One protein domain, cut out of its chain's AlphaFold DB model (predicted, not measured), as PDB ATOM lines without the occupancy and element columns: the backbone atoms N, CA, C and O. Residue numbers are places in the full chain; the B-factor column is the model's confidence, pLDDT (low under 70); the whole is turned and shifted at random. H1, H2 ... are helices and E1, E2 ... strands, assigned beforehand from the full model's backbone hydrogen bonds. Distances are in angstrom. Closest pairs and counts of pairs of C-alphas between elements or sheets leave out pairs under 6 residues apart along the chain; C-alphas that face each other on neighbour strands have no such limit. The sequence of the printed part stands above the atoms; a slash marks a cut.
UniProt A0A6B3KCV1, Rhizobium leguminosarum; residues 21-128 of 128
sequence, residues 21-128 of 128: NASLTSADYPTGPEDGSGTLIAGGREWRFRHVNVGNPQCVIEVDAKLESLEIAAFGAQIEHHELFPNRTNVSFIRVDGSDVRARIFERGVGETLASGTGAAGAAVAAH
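What this domain is: This is residues 21 to 128 of the 128 residues of a protein of Rhizobium leguminosarum (UniProt A0A6B3KCV1). A strongly twisted, curled sheet of six strands makes the middle of this domain, and it curls round a helix on each face, H1 on one and H2 on the other, as three layers. Two meanders, E1 E2 E3 and E4 E5 E6, each strand the antiparallel neighbour of the one before, stand side by side where E3 and E4 run parallel. The printed part has 108 residues, with two named helices and six named strands in the order E1 E2 E3 H1 E4 E5 E6 H2. The sheet is mixed, its order is E1 E2 E3 E4 E5 E6, and the class is mixed, helices and strands. The whole is compact and rounded, with a radius of gyration of the C-alphas of 12.2 A and spans of 31 by 30 by 23 A.

How they stand to each other: Start at E1, residues 37 to 42, an edge strand that forms a hairpin with E2, residues 45 to 53; look at N 40 and O 47, which are within hydrogen-bond range at 3.0 A. E2 forms the next hairpin with E3, residues 57 to 62, where N 50 and O 60 are 2.8 A apart. E2 is staggered: its residues 45 to 50 pair with E1 and 50 to 53 with E3. H1, residues 72 to 80, leads to E4, residues 90 to 97, the parallel neighbour of E3 at 36 degrees, with N 61 and O 92 2.8 A apart. E3, H1 and E4 are a strand-helix-strand unit, two parallel neighbour strands with a helix between, and its crossover is right-handed. E4 forms a hairpin with E5, residues 100 to 107, at 165 degrees, with N 93 and O 104 2.9 A apart. E5 forms a hairpin with the edge strand E6, residues 111 to 113, where N 107 and O 111 are 2.8 A apart. H1 is on the sheet; its closest C-alphas to E5 are those of Gly 76 and Phe 106, 5.6 A. H2, residues 117 to 127, is on the opposite face; its closest C-alphas to E2 are those of Gly 122 and Val 52, 5.8 A. H1 and H2 are apart. In H2 every O i to N i+4 pair is within hydrogen-bond range, in H1 4 of 5.

Where its parts are: Find C-alpha 37 at (2.661, 13.705, 92.874), where E1 begins its 16.3 A. E2 is 24.2 A long, E3 16.3 A, H1 11.1 A, E4 22.1 A, E5 21.3 A and E6 6.3 A. H2 runs 15.6 A to C-alpha 127 at (-6.196, 6.968, 88.133).

The domain as a whole: The C-alphas of Asn 21 and Gly 44, 34.2 A apart, are the two farthest apart. The printed part has no cut and no long link. Residues 21 to 36 hold no named element. The mean pLDDT of the printed part is 92.6, and no printed residue is under 70.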
ATOM      1  N   ASN A  21      -0.131  13.043  73.734       86.38
ATOM      2  CA  ASN A  21       0.522  12.425  74.887       86.38
ATOM      3  C   ASN A  21       0.222  13.183  76.181       86.38
ATOM      4  O   ASN A  21       0.337  14.409  76.232       86.38
ATOM      5  N   ALA A  22      -0.069  12.434  77.241       91.44
ATOM      6  CA  ALA A  22      -0.071  12.970  78.590       91.44
ATOM      7  C   ALA A  22       1.364  13.085  79.131       91.44
ATOM      8  O   ALA A  22       2.223  12.256  78.826       91.44
ATOM      9  N   SER A  23       1.612  14.096  79.961       94.12
ATOM     10  CA  SER A  23       2.862  14.264  80.710       94.12
ATOM     11  C   SER A  23       2.572  14.494  82.186       94.12
ATOM     12  O   SER A  23       1.622  15.192  82.530       94.12
ATOM     13  N   LEU A  24       3.420  13.959  83.059       96.25
ATOM     14  CA  LEU A  24       3.353  14.180  84.508       96.25
ATOM     15  C   LEU A  24       4.215  15.365  84.967       96.25
ATOM     16  O   LEU A  24       4.136  15.798  86.111       96.25
ATOM     17  N   THR A  25       4.993  15.944  84.053       96.31
ATOM     18  CA  THR A  25       5.801  17.143  84.285       96.31
ATOM     19  C   THR A  25       5.435  18.234  83.284       96.31
ATOM     20  O   THR A  25       5.104  17.966  82.125       96.31
ATOM     21  N   SER A  26       5.451  19.493  83.727       95.62
ATOM     22  CA  SER A  26       5.276  20.658  82.850       95.62
ATOM     23  C   SER A  26       5.659  21.950  83.572       95.62
ATOM     24  O   SER A  26       5.715  21.980  84.799       95.62
ATOM     25  N   ALA A  27       5.814  23.046  82.826       95.69
ATOM     26  CA  ALA A  27       6.033  24.377  83.402       95.69
ATOM     27  C   ALA A  27       4.867  24.879  84.281       95.69
ATOM     28  O   ALA A  27       5.034  25.852  85.012       95.69
ATOM     29  N   ASP A  28       3.700  24.227  84.220       96.44
ATOM     30  CA  ASP A  28       2.536  24.570  85.038       96.44
ATOM     31  C   ASP A  28       2.620  24.014  86.469       96.44
ATOM     32  O   ASP A  28       1.906  24.513  87.328       96.44
ATOM     33  N   TYR A  29       3.504  23.042  86.739       97.62
ATOM     34  CA  TYR A  29       3.876  22.595  88.088       97.62
ATOM     35  C   TYR A  29       5.410  22.466  88.178       97.62
ATOM     36  O   TYR A  29       5.957  21.362  88.158       97.62
ATOM     37  N   PRO A  30       6.139  23.597  88.212       97.06
ATOM     38  CA  PRO A  30       7.584  23.625  87.969       97.06
ATOM     39  C   PRO A  30       8.416  22.980  89.083       97.06
ATOM     40  O   PRO A  30       9.560  22.603  88.849       97.06
ATOM     41  N   THR A  31       7.862  22.874  90.292       96.31
ATOM     42  CA  THR A  31       8.511  22.257  91.458       96.31
ATOM     43  C   THR A  31       8.092  20.803  91.674       96.31
ATOM     44  O   THR A  31       8.503  20.195  92.661       96.31
ATOM     45  N   GLY A  32       7.263  20.253  90.781       96.38
ATOM     46  CA  GLY A  32       6.751  18.897  90.896       96.38
ATOM     47  C   GLY A  32       7.817  17.820  90.668       96.38
ATOM     48  O   GLY A  32       8.725  18.016  89.855       96.38
ATOM     49  N   PRO A  33       7.713  16.671  91.357       97.56
ATOM     50  CA  PRO A  33       8.518  15.488  91.055       97.56
ATOM     51  C   PRO A  33       8.205  14.934  89.655       97.56
ATOM     52  O   PRO A  33       7.193  15.281  89.051       97.56
ATOM     53  N   GLU A  34       9.049  14.031  89.144       96.75
ATOM     54  CA  GLU A  34       8.862  13.415  87.814       96.75
ATOM     55  C   GLU A  34       7.553  12.638  87.684       96.75
ATOM     56  O   GLU A  34       6.977  12.535  86.602       96.75
ATOM     57  N   ASP A  35       7.082  12.100  88.802       95.94
ATOM     58  CA  ASP A  35       5.806  11.426  88.854       95.94
ATOM     59  C   ASP A  35       4.647  12.449  88.926       95.94
ATOM     60  O   ASP A  35       3.525  12.138  88.580       95.94
ATOM     61  N   GLY A  36       4.874  13.713  89.267       97.06
ATOM     62  CA  GLY A  36       3.814  14.720  89.357       97.06
ATOM     63  C   GLY A  36       2.923  14.552  90.588       97.06
ATOM     64  O   GLY A  36       1.854  15.154  90.657       97.06
ATOM     65  N   SER A  37       3.318  13.730  91.565       98.12
ATOM     66  CA  SER A  37       2.661  13.705  92.874       98.12
ATOM     67  C   SER A  37       2.863  15.032  93.614       98.12
ATOM     68  O   SER A  37       3.887  15.699  93.467       98.12
ATOM     69  N   GLY A  38       1.889  15.434  94.426       97.94
ATOM     70  CA  GLY A  38       2.005  16.652  95.219       97.94
ATOM     71  C   GLY A  38       1.008  16.729  96.365       97.94
ATOM     72  O   GLY A  38       0.066  15.936  96.463       97.94
ATOM     73  N   THR A  39       1.230  17.701  97.247       98.12
ATOM     74  CA  THR A  39       0.304  18.055  98.329       98.12
ATOM     75  C   THR A  39       0.087  19.559  98.364       98.12
ATOM     76  O   THR A  39       0.981  20.326  98.011       98.12
ATOM     77  N   LEU A  40      -1.113  19.979  98.748       97.62
ATOM     78  CA  LEU A  40      -1.468  21.386  98.917       97.62
ATOM     79  C   LEU A  40      -2.547  21.548  99.985       97.62
ATOM     80  O   LEU A  40      -3.215  20.578 100.347       97.62
ATOM     81  N   ILE A  41      -2.750  22.776 100.461       96.88
ATOM     82  CA  ILE A  41      -3.810  23.095 101.422       96.88
ATOM     83  C   ILE A  41      -4.853  23.977 100.738       96.88
ATOM     84  O   ILE A  41      -4.533  25.030 100.197       96.88
ATOM     85  N   ALA A  42      -6.118  23.561 100.801       94.62
ATOM     86  CA  ALA A  42      -7.258  24.343 100.334       94.62
ATOM     87  C   ALA A  42      -8.463  24.114 101.251       94.62
ATOM     88  O   ALA A  42      -8.799  22.982 101.601       94.62
ATOM     89  N   GLY A  43      -9.108  25.202 101.667       90.12
ATOM     90  CA  GLY A  43     -10.255  25.198 102.569       90.12
ATOM     91  C   GLY A  43      -9.924  24.655 103.959       90.12
ATOM     92  O   GLY A  43     -10.757  24.000 104.573       90.12
ATOM     93  N   GLY A  44      -8.687  24.864 104.428       92.06
ATOM     94  CA  GLY A  44      -8.203  24.325 105.705       92.06
ATOM     95  C   GLY A  44      -7.958  22.812 105.701       92.06
ATOM     96  O   GLY A  44      -7.714  22.236 106.759       92.06
ATOM     97  N   ARG A  45      -8.014  22.164 104.531       92.38
ATOM     98  CA  ARG A  45      -7.772  20.732 104.347       92.38
ATOM     99  C   ARG A  45      -6.552  20.507 103.460       92.38
ATOM    100  O   ARG A  45      -6.371  21.204 102.466       92.38
ATOM    101  N   GLU A  46      -5.745  19.514 103.816       96.25
ATOM    102  CA  GLU A  46      -4.673  19.014 102.958       96.25
ATOM    103  C   GLU A  46      -5.239  18.067 101.890       96.25
ATOM    104  O   GLU A  46      -6.059  17.189 102.182       96.25
ATOM    105  N   TRP A  47      -4.777  18.245 100.657       97.25
ATOM    106  CA  TRP A  47      -5.130  17.433  99.503       97.25
ATOM    107  C   TRP A  47      -3.874  16.839  98.890       97.25
ATOM    108  O   TRP A  47      -2.905  17.553  98.632       97.25
ATOM    109  N   ARG A  48      -3.917  15.535  98.617       98.00
ATOM    110  CA  ARG A  48      -2.947  14.871  97.748       98.00
ATOM    111  C   ARG A  48      -3.462  14.944  96.325       98.00
ATOM    112  O   ARG A  48      -4.655  14.741  96.104       98.00
ATOM    113  N   PHE A  49      -2.576  15.220  95.385       98.19
ATOM    114  CA  PHE A  49      -2.945  15.313  93.984       98.19
ATOM    115  C   PHE A  49      -1.902  14.671  93.073       98.19
ATOM    116  O   PHE A  49      -0.752  14.444  93.458       98.19
ATOM    117  N   ARG A  50      -2.335  14.423  91.839       98.19
ATOM    118  CA  ARG A  50      -1.495  14.095  90.697       98.19
ATOM    119  C   ARG A  50      -1.609  15.205  89.663       98.19
ATOM    120  O   ARG A  50      -2.712  15.548  89.238       98.19
ATOM    121  N   HIS A  51      -0.479  15.776  89.268       98.00
ATOM    122  CA  HIS A  51      -0.406  16.676  88.128       98.00
ATOM    123  C   HIS A  51      -0.363  15.868  86.835       98.00
ATOM    124  O   HIS A  51       0.459  14.967  86.682       98.00
ATOM    125  N   VAL A  52      -1.230  16.227  85.893       96.56
ATOM    126  CA  VAL A  52      -1.234  15.680  84.538       96.56
ATOM    127  C   VAL A  52      -1.390  16.829  83.554       96.56
ATOM    128  O   VAL A  52      -2.234  17.703  83.718       96.56
ATOM    129  N   ASN A  53      -0.586  16.841  82.500       94.19
ATOM    130  CA  ASN A  53      -0.739  17.752  81.380       94.19
ATOM    131  C   ASN A  53      -1.188  16.963  80.147       94.19
ATOM    132  O   ASN A  53      -0.455  16.106  79.663       94.19
ATOM    133  N   VAL A  54      -2.384  17.268  79.643       91.25
ATOM    134  CA  VAL A  54      -2.969  16.679  78.418       91.25
ATOM    135  C   VAL A  54      -3.140  17.743  77.324       91.25
ATOM    136  O   VAL A  54      -4.125  17.775  76.592       91.25
ATOM    137  N   GLY A  55      -2.212  18.703  77.278       88.75
ATOM    138  CA  GLY A  55      -2.311  19.938  76.490       88.75
ATOM    139  C   GLY A  55      -2.779  21.147  77.311       88.75
ATOM    140  O   GLY A  55      -2.590  22.294  76.895       88.75
ATOM    141  N   ASN A  56      -3.340  20.903  78.496       91.25
ATOM    142  CA  ASN A  56      -3.565  21.870  79.565       91.25
ATOM    143  C   ASN A  56      -3.281  21.207  80.935       91.25
ATOM    144  O   ASN A  56      -3.327  19.978  81.035       91.25
ATOM    145  N   PRO A  57      -2.956  21.991  81.978       95.31
ATOM    146  CA  PRO A  57      -2.658  21.444  83.298       95.31
ATOM    147  C   PRO A  57      -3.921  20.957  84.016       95.31
ATOM    148  O   PRO A  57      -4.960  21.625  83.989       95.31
ATOM    149  N   GLN A  58      -3.804  19.799  84.660       97.12
ATOM    150  CA  GLN A  58      -4.831  19.139  85.458       97.12
ATOM    151  C   GLN A  58      -4.239  18.778  86.824       97.12
ATOM    152  O   GLN A  58      -3.257  18.045  86.909       97.12
ATOM    153  N   CYS A  59      -4.848  19.276  87.892       97.94
ATOM    154  CA  CYS A  59      -4.621  18.857  89.268       97.94
ATOM    155  C   CYS A  59      -5.719  17.859  89.643       97.94
ATOM    156  O   CYS A  59      -6.877  18.239  89.833       97.94
ATOM    157  N   VAL A  60      -5.372  16.575  89.695       97.88
ATOM    158  CA  VAL A  60      -6.328  15.495  89.948       97.88
ATOM    159  C   VAL A  60      -6.222  15.031  91.394       97.88
ATOM    160  O   VAL A  60      -5.147  14.653  91.846       97.88
ATOM    161  N   ILE A  61      -7.338  15.055  92.113       97.56
ATOM    162  CA  ILE A  61      -7.436  14.721  93.534       97.56
ATOM    163  C   ILE A  61      -8.396  13.549  93.682       97.56
ATOM    164  O   ILE A  61      -9.596  13.689  93.441       97.56
ATOM    165  N   GLU A  62      -7.886  12.402  94.112       96.25
ATOM    166  CA  GLU A  62      -8.730  11.270  94.481       96.25
ATOM    167  C   GLU A  62      -9.316  11.469  95.882       96.25
ATOM    168  O   GLU A  62      -8.630  11.904  96.813       96.25
ATOM    169  N   VAL A  63     -10.610  11.182  96.032       94.44
ATOM    170  CA  VAL A  63     -11.334  11.343  97.292       94.44
ATOM    171  C   VAL A  63     -12.093  10.080  97.678       94.44
ATOM    172  O   VAL A  63     -12.808   9.483  96.877       94.44
ATOM    173  N   ASP A  64     -12.027   9.735  98.965       87.06
ATOM    174  CA  ASP A  64     -12.850   8.661  99.540       87.06
ATOM    175  C   ASP A  64     -14.311   9.095  99.750       87.06
ATOM    176  O   ASP A  64     -15.237   8.280  99.783       87.06
ATOM    177  N   ALA A  65     -14.525  10.402  99.931       81.00
ATOM    178  CA  ALA A  65     -15.836  10.985 100.175       81.00
ATOM    179  C   ALA A  65     -16.707  10.983  98.908       81.00
ATOM    180  O   ALA A  65     -16.221  10.961  97.778       81.00
ATOM    181  N   LYS A  66     -18.027  11.077  99.095       87.06
ATOM    182  CA  LYS A  66     -18.966  11.267  97.983       87.06
ATOM    183  C   LYS A  66     -18.664  12.585  97.271       87.06
ATOM    184  O   LYS A  66     -18.681  13.636  97.915       87.06
ATOM    185  N   LEU A  67     -18.444  12.538  95.959       89.12
ATOM    186  CA  LEU A  67     -18.130  13.720  95.150       89.12
ATOM    187  C   LEU A  67     -19.198  14.812  95.287       89.12
ATOM    188  O   LEU A  67     -18.874  15.995  95.315       89.12
ATOM    189  N   GLU A  68     -20.464  14.426  95.429       88.31
ATOM    190  CA  GLU A  68     -21.615  15.324  95.560       88.31
ATOM    191  C   GLU A  68     -21.608  16.113  96.877       88.31
ATOM    192  O   GLU A  68     -22.237  17.162  96.969       88.31
ATOM    193  N   SER A  69     -20.887  15.629  97.892       89.44
ATOM    194  CA  SER A  69     -20.767  16.304  99.191       89.44
ATOM    195  C   SER A  69     -19.676  17.377  99.229       89.44
ATOM    196  O   SER A  69     -19.580  18.110 100.209       89.44
ATOM    197  N   LEU A  70     -18.844  17.470  98.187       89.31
ATOM    198  CA  LEU A  70     -17.755  18.438  98.125       89.31
ATOM    199  C   LEU A  70     -18.238  19.807  97.639       89.31
ATOM    200  O   LEU A  70     -18.921  19.920  96.616       89.31
ATOM    201  N   GLU A  71     -17.781  20.857  98.322       91.06
ATOM    202  CA  GLU A  71     -17.901  22.250  97.886       91.06
ATOM    203  C   GLU A  71     -16.844  22.572  96.814       91.06
ATOM    204  O   GLU A  71     -15.901  23.333  97.034       91.06
ATOM    205  N   ILE A  72     -16.990  21.955  95.636       90.44
ATOM    206  CA  ILE A  72     -16.034  22.048  94.517       90.44
ATOM    207  C   ILE A  72     -15.751  23.497  94.127       90.44
ATOM    208  O   ILE A  72     -14.601  23.833  93.870       90.44
ATOM    209  N   ALA A  73     -16.759  24.371  94.136       89.25
ATOM    210  CA  ALA A  73     -16.561  25.784  93.829       89.25
ATOM    211  C   ALA A  73     -15.579  26.470  94.799       89.25
ATOM    212  O   ALA A  73     -14.739  27.257  94.369       89.25
ATOM    213  N   ALA A  74     -15.652  26.146  96.095       91.00
ATOM    214  CA  ALA A  74     -14.791  26.739  97.114       91.00
ATOM    215  C   ALA A  74     -13.368  26.167  97.056       91.00
ATOM    216  O   ALA A  74     -12.397  26.924  97.019       91.00
ATOM    217  N   PHE A  75     -13.231  24.838  97.016       94.62
ATOM    218  CA  PHE A  75     -11.914  24.197  96.966       94.62
ATOM    219  C   PHE A  75     -11.230  24.411  95.614       94.62
ATOM    220  O   PHE A  75     -10.060  24.779  95.570       94.62
ATOM    221  N   GLY A  76     -11.965  24.239  94.517       94.31
ATOM    222  CA  GLY A  76     -11.471  24.398  93.152       94.31
ATOM    223  C   GLY A  76     -10.905  25.791  92.897       94.31
ATOM    224  O   GLY A  76      -9.793  25.891  92.395       94.31
ATOM    225  N   ALA A  77     -11.584  26.856  93.338       95.12
ATOM    226  CA  ALA A  77     -11.089  28.224  93.168       95.12
ATOM    227  C   ALA A  77      -9.763  28.482  93.907       95.12
ATOM    228  O   ALA A  77      -8.888  29.177  93.385       95.12
ATOM    229  N   GLN A  78      -9.598  27.915  95.109       96.69
ATOM    230  CA  GLN A  78      -8.351  28.028  95.873       96.69
ATOM    231  C   GLN A  78      -7.219  27.220  95.237       96.69
ATOM    232  O   GLN A  78      -6.090  27.698  95.170       96.69
ATOM    233  N   ILE A  79      -7.519  26.018  94.738       97.75
ATOM    234  CA  ILE A  79      -6.535  25.136  94.104       97.75
ATOM    235  C   ILE A  79      -6.110  25.676  92.735       97.75
ATOM    236  O   ILE A  79      -4.922  25.663  92.425       97.75
ATOM    237  N   GLU A  80      -7.048  26.204  91.941       97.25
ATOM    238  CA  GLU A  80      -6.769  26.846  90.650       97.25
ATOM    239  C   GLU A  80      -5.675  27.915  90.794       97.25
ATOM    240  O   GLU A  80      -4.796  28.012  89.941       97.25
ATOM    241  N   HIS A  81      -5.730  28.702  91.870       96.56
ATOM    242  CA  HIS A  81      -4.824  29.819  92.140       96.56
ATOM    243  C   HIS A  81      -3.692  29.468  93.115       96.56
ATOM    244  O   HIS A  81      -3.004  30.371  93.595       96.56
ATOM    245  N   HIS A  82      -3.501  28.186  93.434       97.75
ATOM    246  CA  HIS A  82      -2.485  27.770  94.392       97.75
ATOM    247  C   HIS A  82      -1.079  28.095  93.866       97.75
ATOM    248  O   HIS A  82      -0.798  27.937  92.680       97.75
ATOM    249  N   GLU A  83      -0.169  28.499  94.753       97.00
ATOM    250  CA  GLU A  83       1.187  28.964  94.404       97.00
ATOM    251  C   GLU A  83       2.043  27.931  93.651       97.00
ATOM    252  O   GLU A  83       2.961  28.290  92.916       97.00
ATOM    253  N   LEU A  84       1.708  26.646  93.794       97.75
ATOM    254  CA  LEU A  84       2.336  25.546  93.056       97.75
ATOM    255  C   LEU A  84       2.038  25.600  91.549       97.75
ATOM    256  O   LEU A  84       2.800  25.034  90.767       97.75
ATOM    257  N   PHE A  85       0.958  26.279  91.147       97.69
ATOM    258  CA  PHE A  85       0.490  26.387  89.769       97.69
ATOM    259  C   PHE A  85       0.577  27.842  89.274       97.69
ATOM    260  O   PHE A  85      -0.441  28.537  89.205       97.69
ATOM    261  N   PRO A  86       1.764  28.340  88.876       96.62
ATOM    262  CA  PRO A  86       1.949  29.745  88.488       96.62
ATOM    263  C   PRO A  86       1.077  30.177  87.297       96.62
ATOM    264  O   PRO A  86       0.684  31.339  87.202       96.62
ATOM    265  N   ASN A  87       0.728  29.240  86.411       95.69
ATOM    266  CA  ASN A  87      -0.154  29.476  85.260       95.69
ATOM    267  C   ASN A  87      -1.595  28.995  85.494       95.69
ATOM    268  O   ASN A  87      -2.372  28.869  84.537       95.69
ATOM    269  N   ARG A  88      -1.944  28.729  86.760       97.19
ATOM    270  CA  ARG A  88      -3.185  28.098  87.215       97.19
ATOM    271  C   ARG A  88      -3.416  26.702  86.633       97.19
ATOM    272  O   ARG A  88      -2.806  26.301  85.642       97.19
ATOM    273  N   THR A  89      -4.352  25.968  87.219       97.31
ATOM    274  CA  THR A  89      -4.659  24.587  86.823       97.31
ATOM    275  C   THR A  89      -6.161  24.324  86.766       97.31
ATOM    276  O   THR A  89      -6.933  25.011  87.432       97.31
ATOM    277  N   ASN A  90      -6.581  23.343  85.968       96.75
ATOM    278  CA  ASN A  90      -7.910  22.754  86.122       96.75
ATOM    279  C   ASN A  90      -7.878  21.778  87.298       96.75
ATOM    280  O   ASN A  90      -6.851  21.149  87.544       96.75
ATOM    281  N   VAL A  91      -8.984  21.626  88.015       97.25
ATOM    282  CA  VAL A  91      -9.043  20.780  89.210       97.25
ATOM    283  C   VAL A  91     -10.086  19.699  89.006       97.25
ATOM    284  O   VAL A  91     -11.256  20.002  88.783       97.25
ATOM    285  N   SER A  92      -9.675  18.441  89.112       96.31
ATOM    286  CA  SER A  92     -10.560  17.286  88.973       96.31
ATOM    287  C   SER A  92     -10.595  16.524  90.286       96.31
ATOM    288  O   SER A  92      -9.597  15.933  90.686       96.31
ATOM    289  N   PHE A  93     -11.747  16.506  90.948       96.25
ATOM    290  CA  PHE A  93     -11.978  15.625  92.088       96.25
ATOM    291  C   PHE A  93     -12.551  14.316  91.575       96.25
ATOM    292  O   PHE A  93     -13.574  14.334  90.887       96.25
ATOM    293  N   ILE A  94     -11.898  13.202  91.896       96.00
ATOM    294  CA  ILE A  94     -12.213  11.902  91.315       96.00
ATOM    295  C   ILE A  94     -12.493  10.838  92.369       96.00
ATOM    296  O   ILE A  94     -12.012  10.907  93.498       96.00
ATOM    297  N   ARG A  95     -13.257   9.828  91.966       94.81
ATOM    298  CA  ARG A  95     -13.428   8.574  92.696       94.81
ATOM    299  C   ARG A  95     -13.294   7.421  91.713       94.81
ATOM    300  O   ARG A  95     -14.021   7.395  90.717       94.81
ATOM    301  N   VAL A  96     -12.393   6.492  92.013       92.88
ATOM    302  CA  VAL A  96     -12.134   5.305  91.195       92.88
ATOM    303  C   VAL A  96     -12.955   4.131  91.736       92.88
ATOM    304  O   VAL A  96     -12.994   3.890  92.943       92.88
ATOM    305  N   ASP A  97     -13.655   3.427  90.853       89.50
ATOM    306  CA  ASP A  97     -14.450   2.236  91.156       89.50
ATOM    307  C   ASP A  97     -14.128   1.150  90.121       89.50
ATOM    308  O   ASP A  97     -14.703   1.089  89.033       89.50
ATOM    309  N   GLY A  98     -13.112   0.334  90.421       89.06
ATOM    310  CA  GLY A  98     -12.561  -0.622  89.462       89.06
ATOM    311  C   GLY A  98     -11.934   0.085  88.258       89.06
ATOM    312  O   GLY A  98     -10.893   0.721  88.393       89.06
ATOM    313  N   SER A  99     -12.555  -0.056  87.084       88.94
ATOM    314  CA  SER A  99     -12.153   0.620  85.838       88.94
ATOM    315  C   SER A  99     -12.898   1.931  85.578       88.94
ATOM    316  O   SER A  99     -12.597   2.614  84.601       88.94
ATOM    317  N   ASP A 100     -13.895   2.265  86.399       90.81
ATOM    318  CA  ASP A 100     -14.709   3.459  86.209       90.81
ATOM    319  C   ASP A 100     -14.164   4.614  87.052       90.81
ATOM    320  O   ASP A 100     -13.925   4.478  88.252       90.81
ATOM    321  N   VAL A 101     -14.029   5.790  86.438       93.00
ATOM    322  CA  VAL A 101     -13.632   7.023  87.127       93.00
ATOM    323  C   VAL A 101     -14.796   8.002  87.094       93.00
ATOM    324  O   VAL A 101     -15.252   8.422  86.031       93.00
ATOM    325  N   ARG A 102     -15.284   8.397  88.272       93.25
ATOM    326  CA  ARG A 102     -16.241   9.503  88.413       93.25
ATOM    327  C   ARG A 102     -15.475  10.773  88.722       93.25
ATOM    328  O   ARG A 102     -14.590  10.735  89.567       93.25
ATOM    329  N   ALA A 103     -15.839  11.884  88.087       92.44
ATOM    330  CA  ALA A 103     -15.153  13.159  88.268       92.44
ATOM    331  C   ALA A 103     -16.135  14.329  88.422       92.44
ATOM    332  O   ALA A 103     -17.170  14.370  87.758       92.44
ATOM    333  N   ARG A 104     -15.774  15.306  89.260       94.38
ATOM    334  CA  ARG A 104     -16.304  16.680  89.229       94.38
ATOM    335  C   ARG A 104     -15.156  17.628  88.921       94.38
ATOM    336  O   ARG A 104     -14.098  17.526  89.543       94.38
ATOM    337  N   ILE A 105     -15.364  18.514  87.954       93.12
ATOM    338  CA  ILE A 105     -14.288  19.292  87.339       93.12
ATOM    339  C   ILE A 105     -14.547  20.779  87.565       93.12
ATOM    340  O   ILE A 105     -15.641  21.286  87.321       93.12
ATOM    341  N   PHE A 106     -13.514  21.469  88.032       95.06
ATOM    342  CA  PHE A 106     -13.440  22.915  88.122       95.06
ATOM    343  C   PHE A 106     -12.446  23.411  87.071       95.06
ATOM    344  O   PHE A 106     -11.243  23.150  87.154       95.06
ATOM    345  N   GLU A 107     -12.950  24.100  86.054       93.06
ATOM    346  CA  GLU A 107     -12.155  24.571  84.929       93.06
ATOM    347  C   GLU A 107     -11.503  25.924  85.211       93.06
ATOM    348  O   GLU A 107     -12.132  26.867  85.702       93.06
ATOM    349  N   ARG A 108     -10.227  26.024  84.831       92.12
ATOM    350  CA  ARG A 108      -9.402  27.226  84.955       92.12
ATOM    351  C   ARG A 108     -10.079  28.417  84.274       92.12
ATOM    352  O   ARG A 108     -10.302  28.402  83.066       92.12
ATOM    353  N   GLY A 109     -10.332  29.476  85.038       89.56
ATOM    354  CA  GLY A 109     -10.956  30.712  84.574       89.56
ATOM    355  C   GLY A 109     -12.459  30.618  84.302       89.56
ATOM    356  O   GLY A 109     -13.028  31.597  83.821       89.56
ATOM    357  N   VAL A 110     -13.096  29.480  84.593       91.25
ATOM    358  CA  VAL A 110     -14.525  29.245  84.329       91.25
ATOM    359  C   VAL A 110     -15.275  28.904  85.614       91.25
ATOM    360  O   VAL A 110     -16.308  29.509  85.891       91.25
ATOM    361  N   GLY A 111     -14.752  27.973  86.412       90.25
ATOM    362  CA  GLY A 111     -15.437  27.425  87.580       90.25
ATOM    363  C   GLY A 111     -15.915  25.990  87.372       90.25
ATOM    364  O   GLY A 111     -15.445  25.294  86.475       90.25
ATOM    365  N   GLU A 112     -16.836  25.521  88.213       89.94
ATOM    366  CA  GLU A 112     -17.387  24.170  88.078       89.94
ATOM    367  C   GLU A 112     -18.189  24.024  86.776       89.94
ATOM    368  O   GLU A 112     -19.101  24.809  86.505       89.94
ATOM    369  N   THR A 113     -17.863  22.998  85.987       88.25
ATOM    370  CA  THR A 113     -18.544  22.694  84.725       88.25
ATOM    371  C   THR A 113     -19.190  21.313  84.757       88.25
ATOM    372  O   THR A 113     -18.793  20.421  85.506       88.25
ATOM    373  N   LEU A 114     -20.226  21.128  83.933       82.69
ATOM    374  CA  LEU A 114     -20.936  19.847  83.833       82.69
ATOM    375  C   LEU A 114     -20.090  18.757  83.160       82.69
ATOM    376  O   LEU A 114     -20.296  17.576  83.426       82.69
ATOM    377  N   ALA A 115     -19.177  19.142  82.266       80.19
ATOM    378  CA  ALA A 115     -18.301  18.220  81.559       80.19
ATOM    379  C   ALA A 115     -17.079  18.949  80.992       80.19
ATOM    380  O   ALA A 115     -17.207  20.037  80.434       80.19
ATOM    381  N   SER A 116     -15.925  18.281  81.038       82.81
ATOM    382  CA  SER A 116     -14.702  18.708  80.359       82.81
ATOM    383  C   SER A 116     -13.984  17.497  79.774       82.81
ATOM    384  O   SER A 116     -13.578  16.601  80.513       82.81
ATOM    385  N   GLY A 117     -13.801  17.455  78.449       82.06
ATOM    386  CA  GLY A 117     -13.131  16.328  77.784       82.06
ATOM    387  C   GLY A 117     -11.665  16.170  78.206       82.06
ATOM    388  O   GLY A 117     -11.210  15.063  78.475       82.06
ATOM    389  N   THR A 118     -10.940  17.286  78.342       80.12
ATOM    390  CA  THR A 118      -9.545  17.266  78.825       80.12
ATOM    391  C   THR A 118      -9.457  16.937  80.314       80.12
ATOM    392  O   THR A 118      -8.584  16.168  80.708       80.12
ATOM    393  N   GLY A 119     -10.393  17.430  81.134       74.94
ATOM    394  CA  GLY A 119     -10.454  17.063  82.550       74.94
ATOM    395  C   GLY A 119     -10.778  15.582  82.773       74.94
ATOM    396  O   GLY A 119     -10.169  14.956  83.637       74.94
ATOM    397  N   ALA A 120     -11.649  14.989  81.947       84.25
ATOM    398  CA  ALA A 120     -11.928  13.553  81.970       84.25
ATOM    399  C   ALA A 120     -10.699  12.712  81.574       84.25
ATOM    400  O   ALA A 120     -10.386  11.732  82.244       84.25
ATOM    401  N   ALA A 121      -9.965  13.115  80.533       85.62
ATOM    402  CA  ALA A 121      -8.732  12.433  80.134       85.62
ATOM    403  C   ALA A 121      -7.638  12.536  81.208       85.62
ATOM    404  O   ALA A 121      -7.014  11.533  81.547       85.62
ATOM    405  N   GLY A 122      -7.442  13.726  81.789       83.31
ATOM    406  CA  GLY A 122      -6.510  13.920  82.900       83.31
ATOM    407  C   GLY A 122      -6.862  13.063  84.117       83.31
ATOM    408  O   GLY A 122      -5.980  12.439  84.696       83.31
ATOM    409  N   ALA A 123      -8.152  12.974  84.459       86.25
ATOM    410  CA  ALA A 123      -8.649  12.110  85.528       86.25
ATOM    411  C   ALA A 123      -8.343  10.625  85.280       86.25
ATOM    412  O   ALA A 123      -7.865   9.946  86.184       86.25
ATOM    413  N   ALA A 124      -8.577  10.134  84.060       86.69
ATOM    414  CA  ALA A 124      -8.303   8.744  83.703       86.69
ATOM    415  C   ALA A 124      -6.801   8.409  83.752       86.69
ATOM    416  O   ALA A 124      -6.435   7.363  84.272       86.69
ATOM    417  N   VAL A 125      -5.937   9.308  83.262       88.62
ATOM    418  CA  VAL A 125      -4.471   9.136  83.310       88.62
ATOM    419  C   VAL A 125      -3.934   9.188  84.741       88.62
ATOM    420  O   VAL A 125      -2.948   8.540  85.048       88.62
ATOM    421  N   ALA A 126      -4.544   9.974  85.627       88.50
ATOM    422  CA  ALA A 126      -4.119  10.028  87.023       88.50
ATOM    423  C   ALA A 126      -4.544   8.791  87.835       88.50
ATOM    424  O   ALA A 126      -3.908   8.490  88.841       88.50
ATOM    425  N   ALA A 127      -5.623   8.114  87.427       86.62
ATOM    426  CA  ALA A 127      -6.196   6.968  88.133       86.62
ATOM    427  C   ALA A 127      -5.506   5.623  87.823       86.62
ATOM    428  O   ALA A 127      -5.738   4.647  88.541       86.62
ATOM    429  N   HIS A 128      -4.698   5.550  86.760       76.25
ATOM    430  CA  HIS A 128      -4.119   4.314  86.221       76.25
ATOM    431  C   HIS A 128      -2.648   4.491  85.840       76.25
ATOM    432  O   HIS A 128      -1.899   3.498  85.982       76.25
TER     433      HIS A 128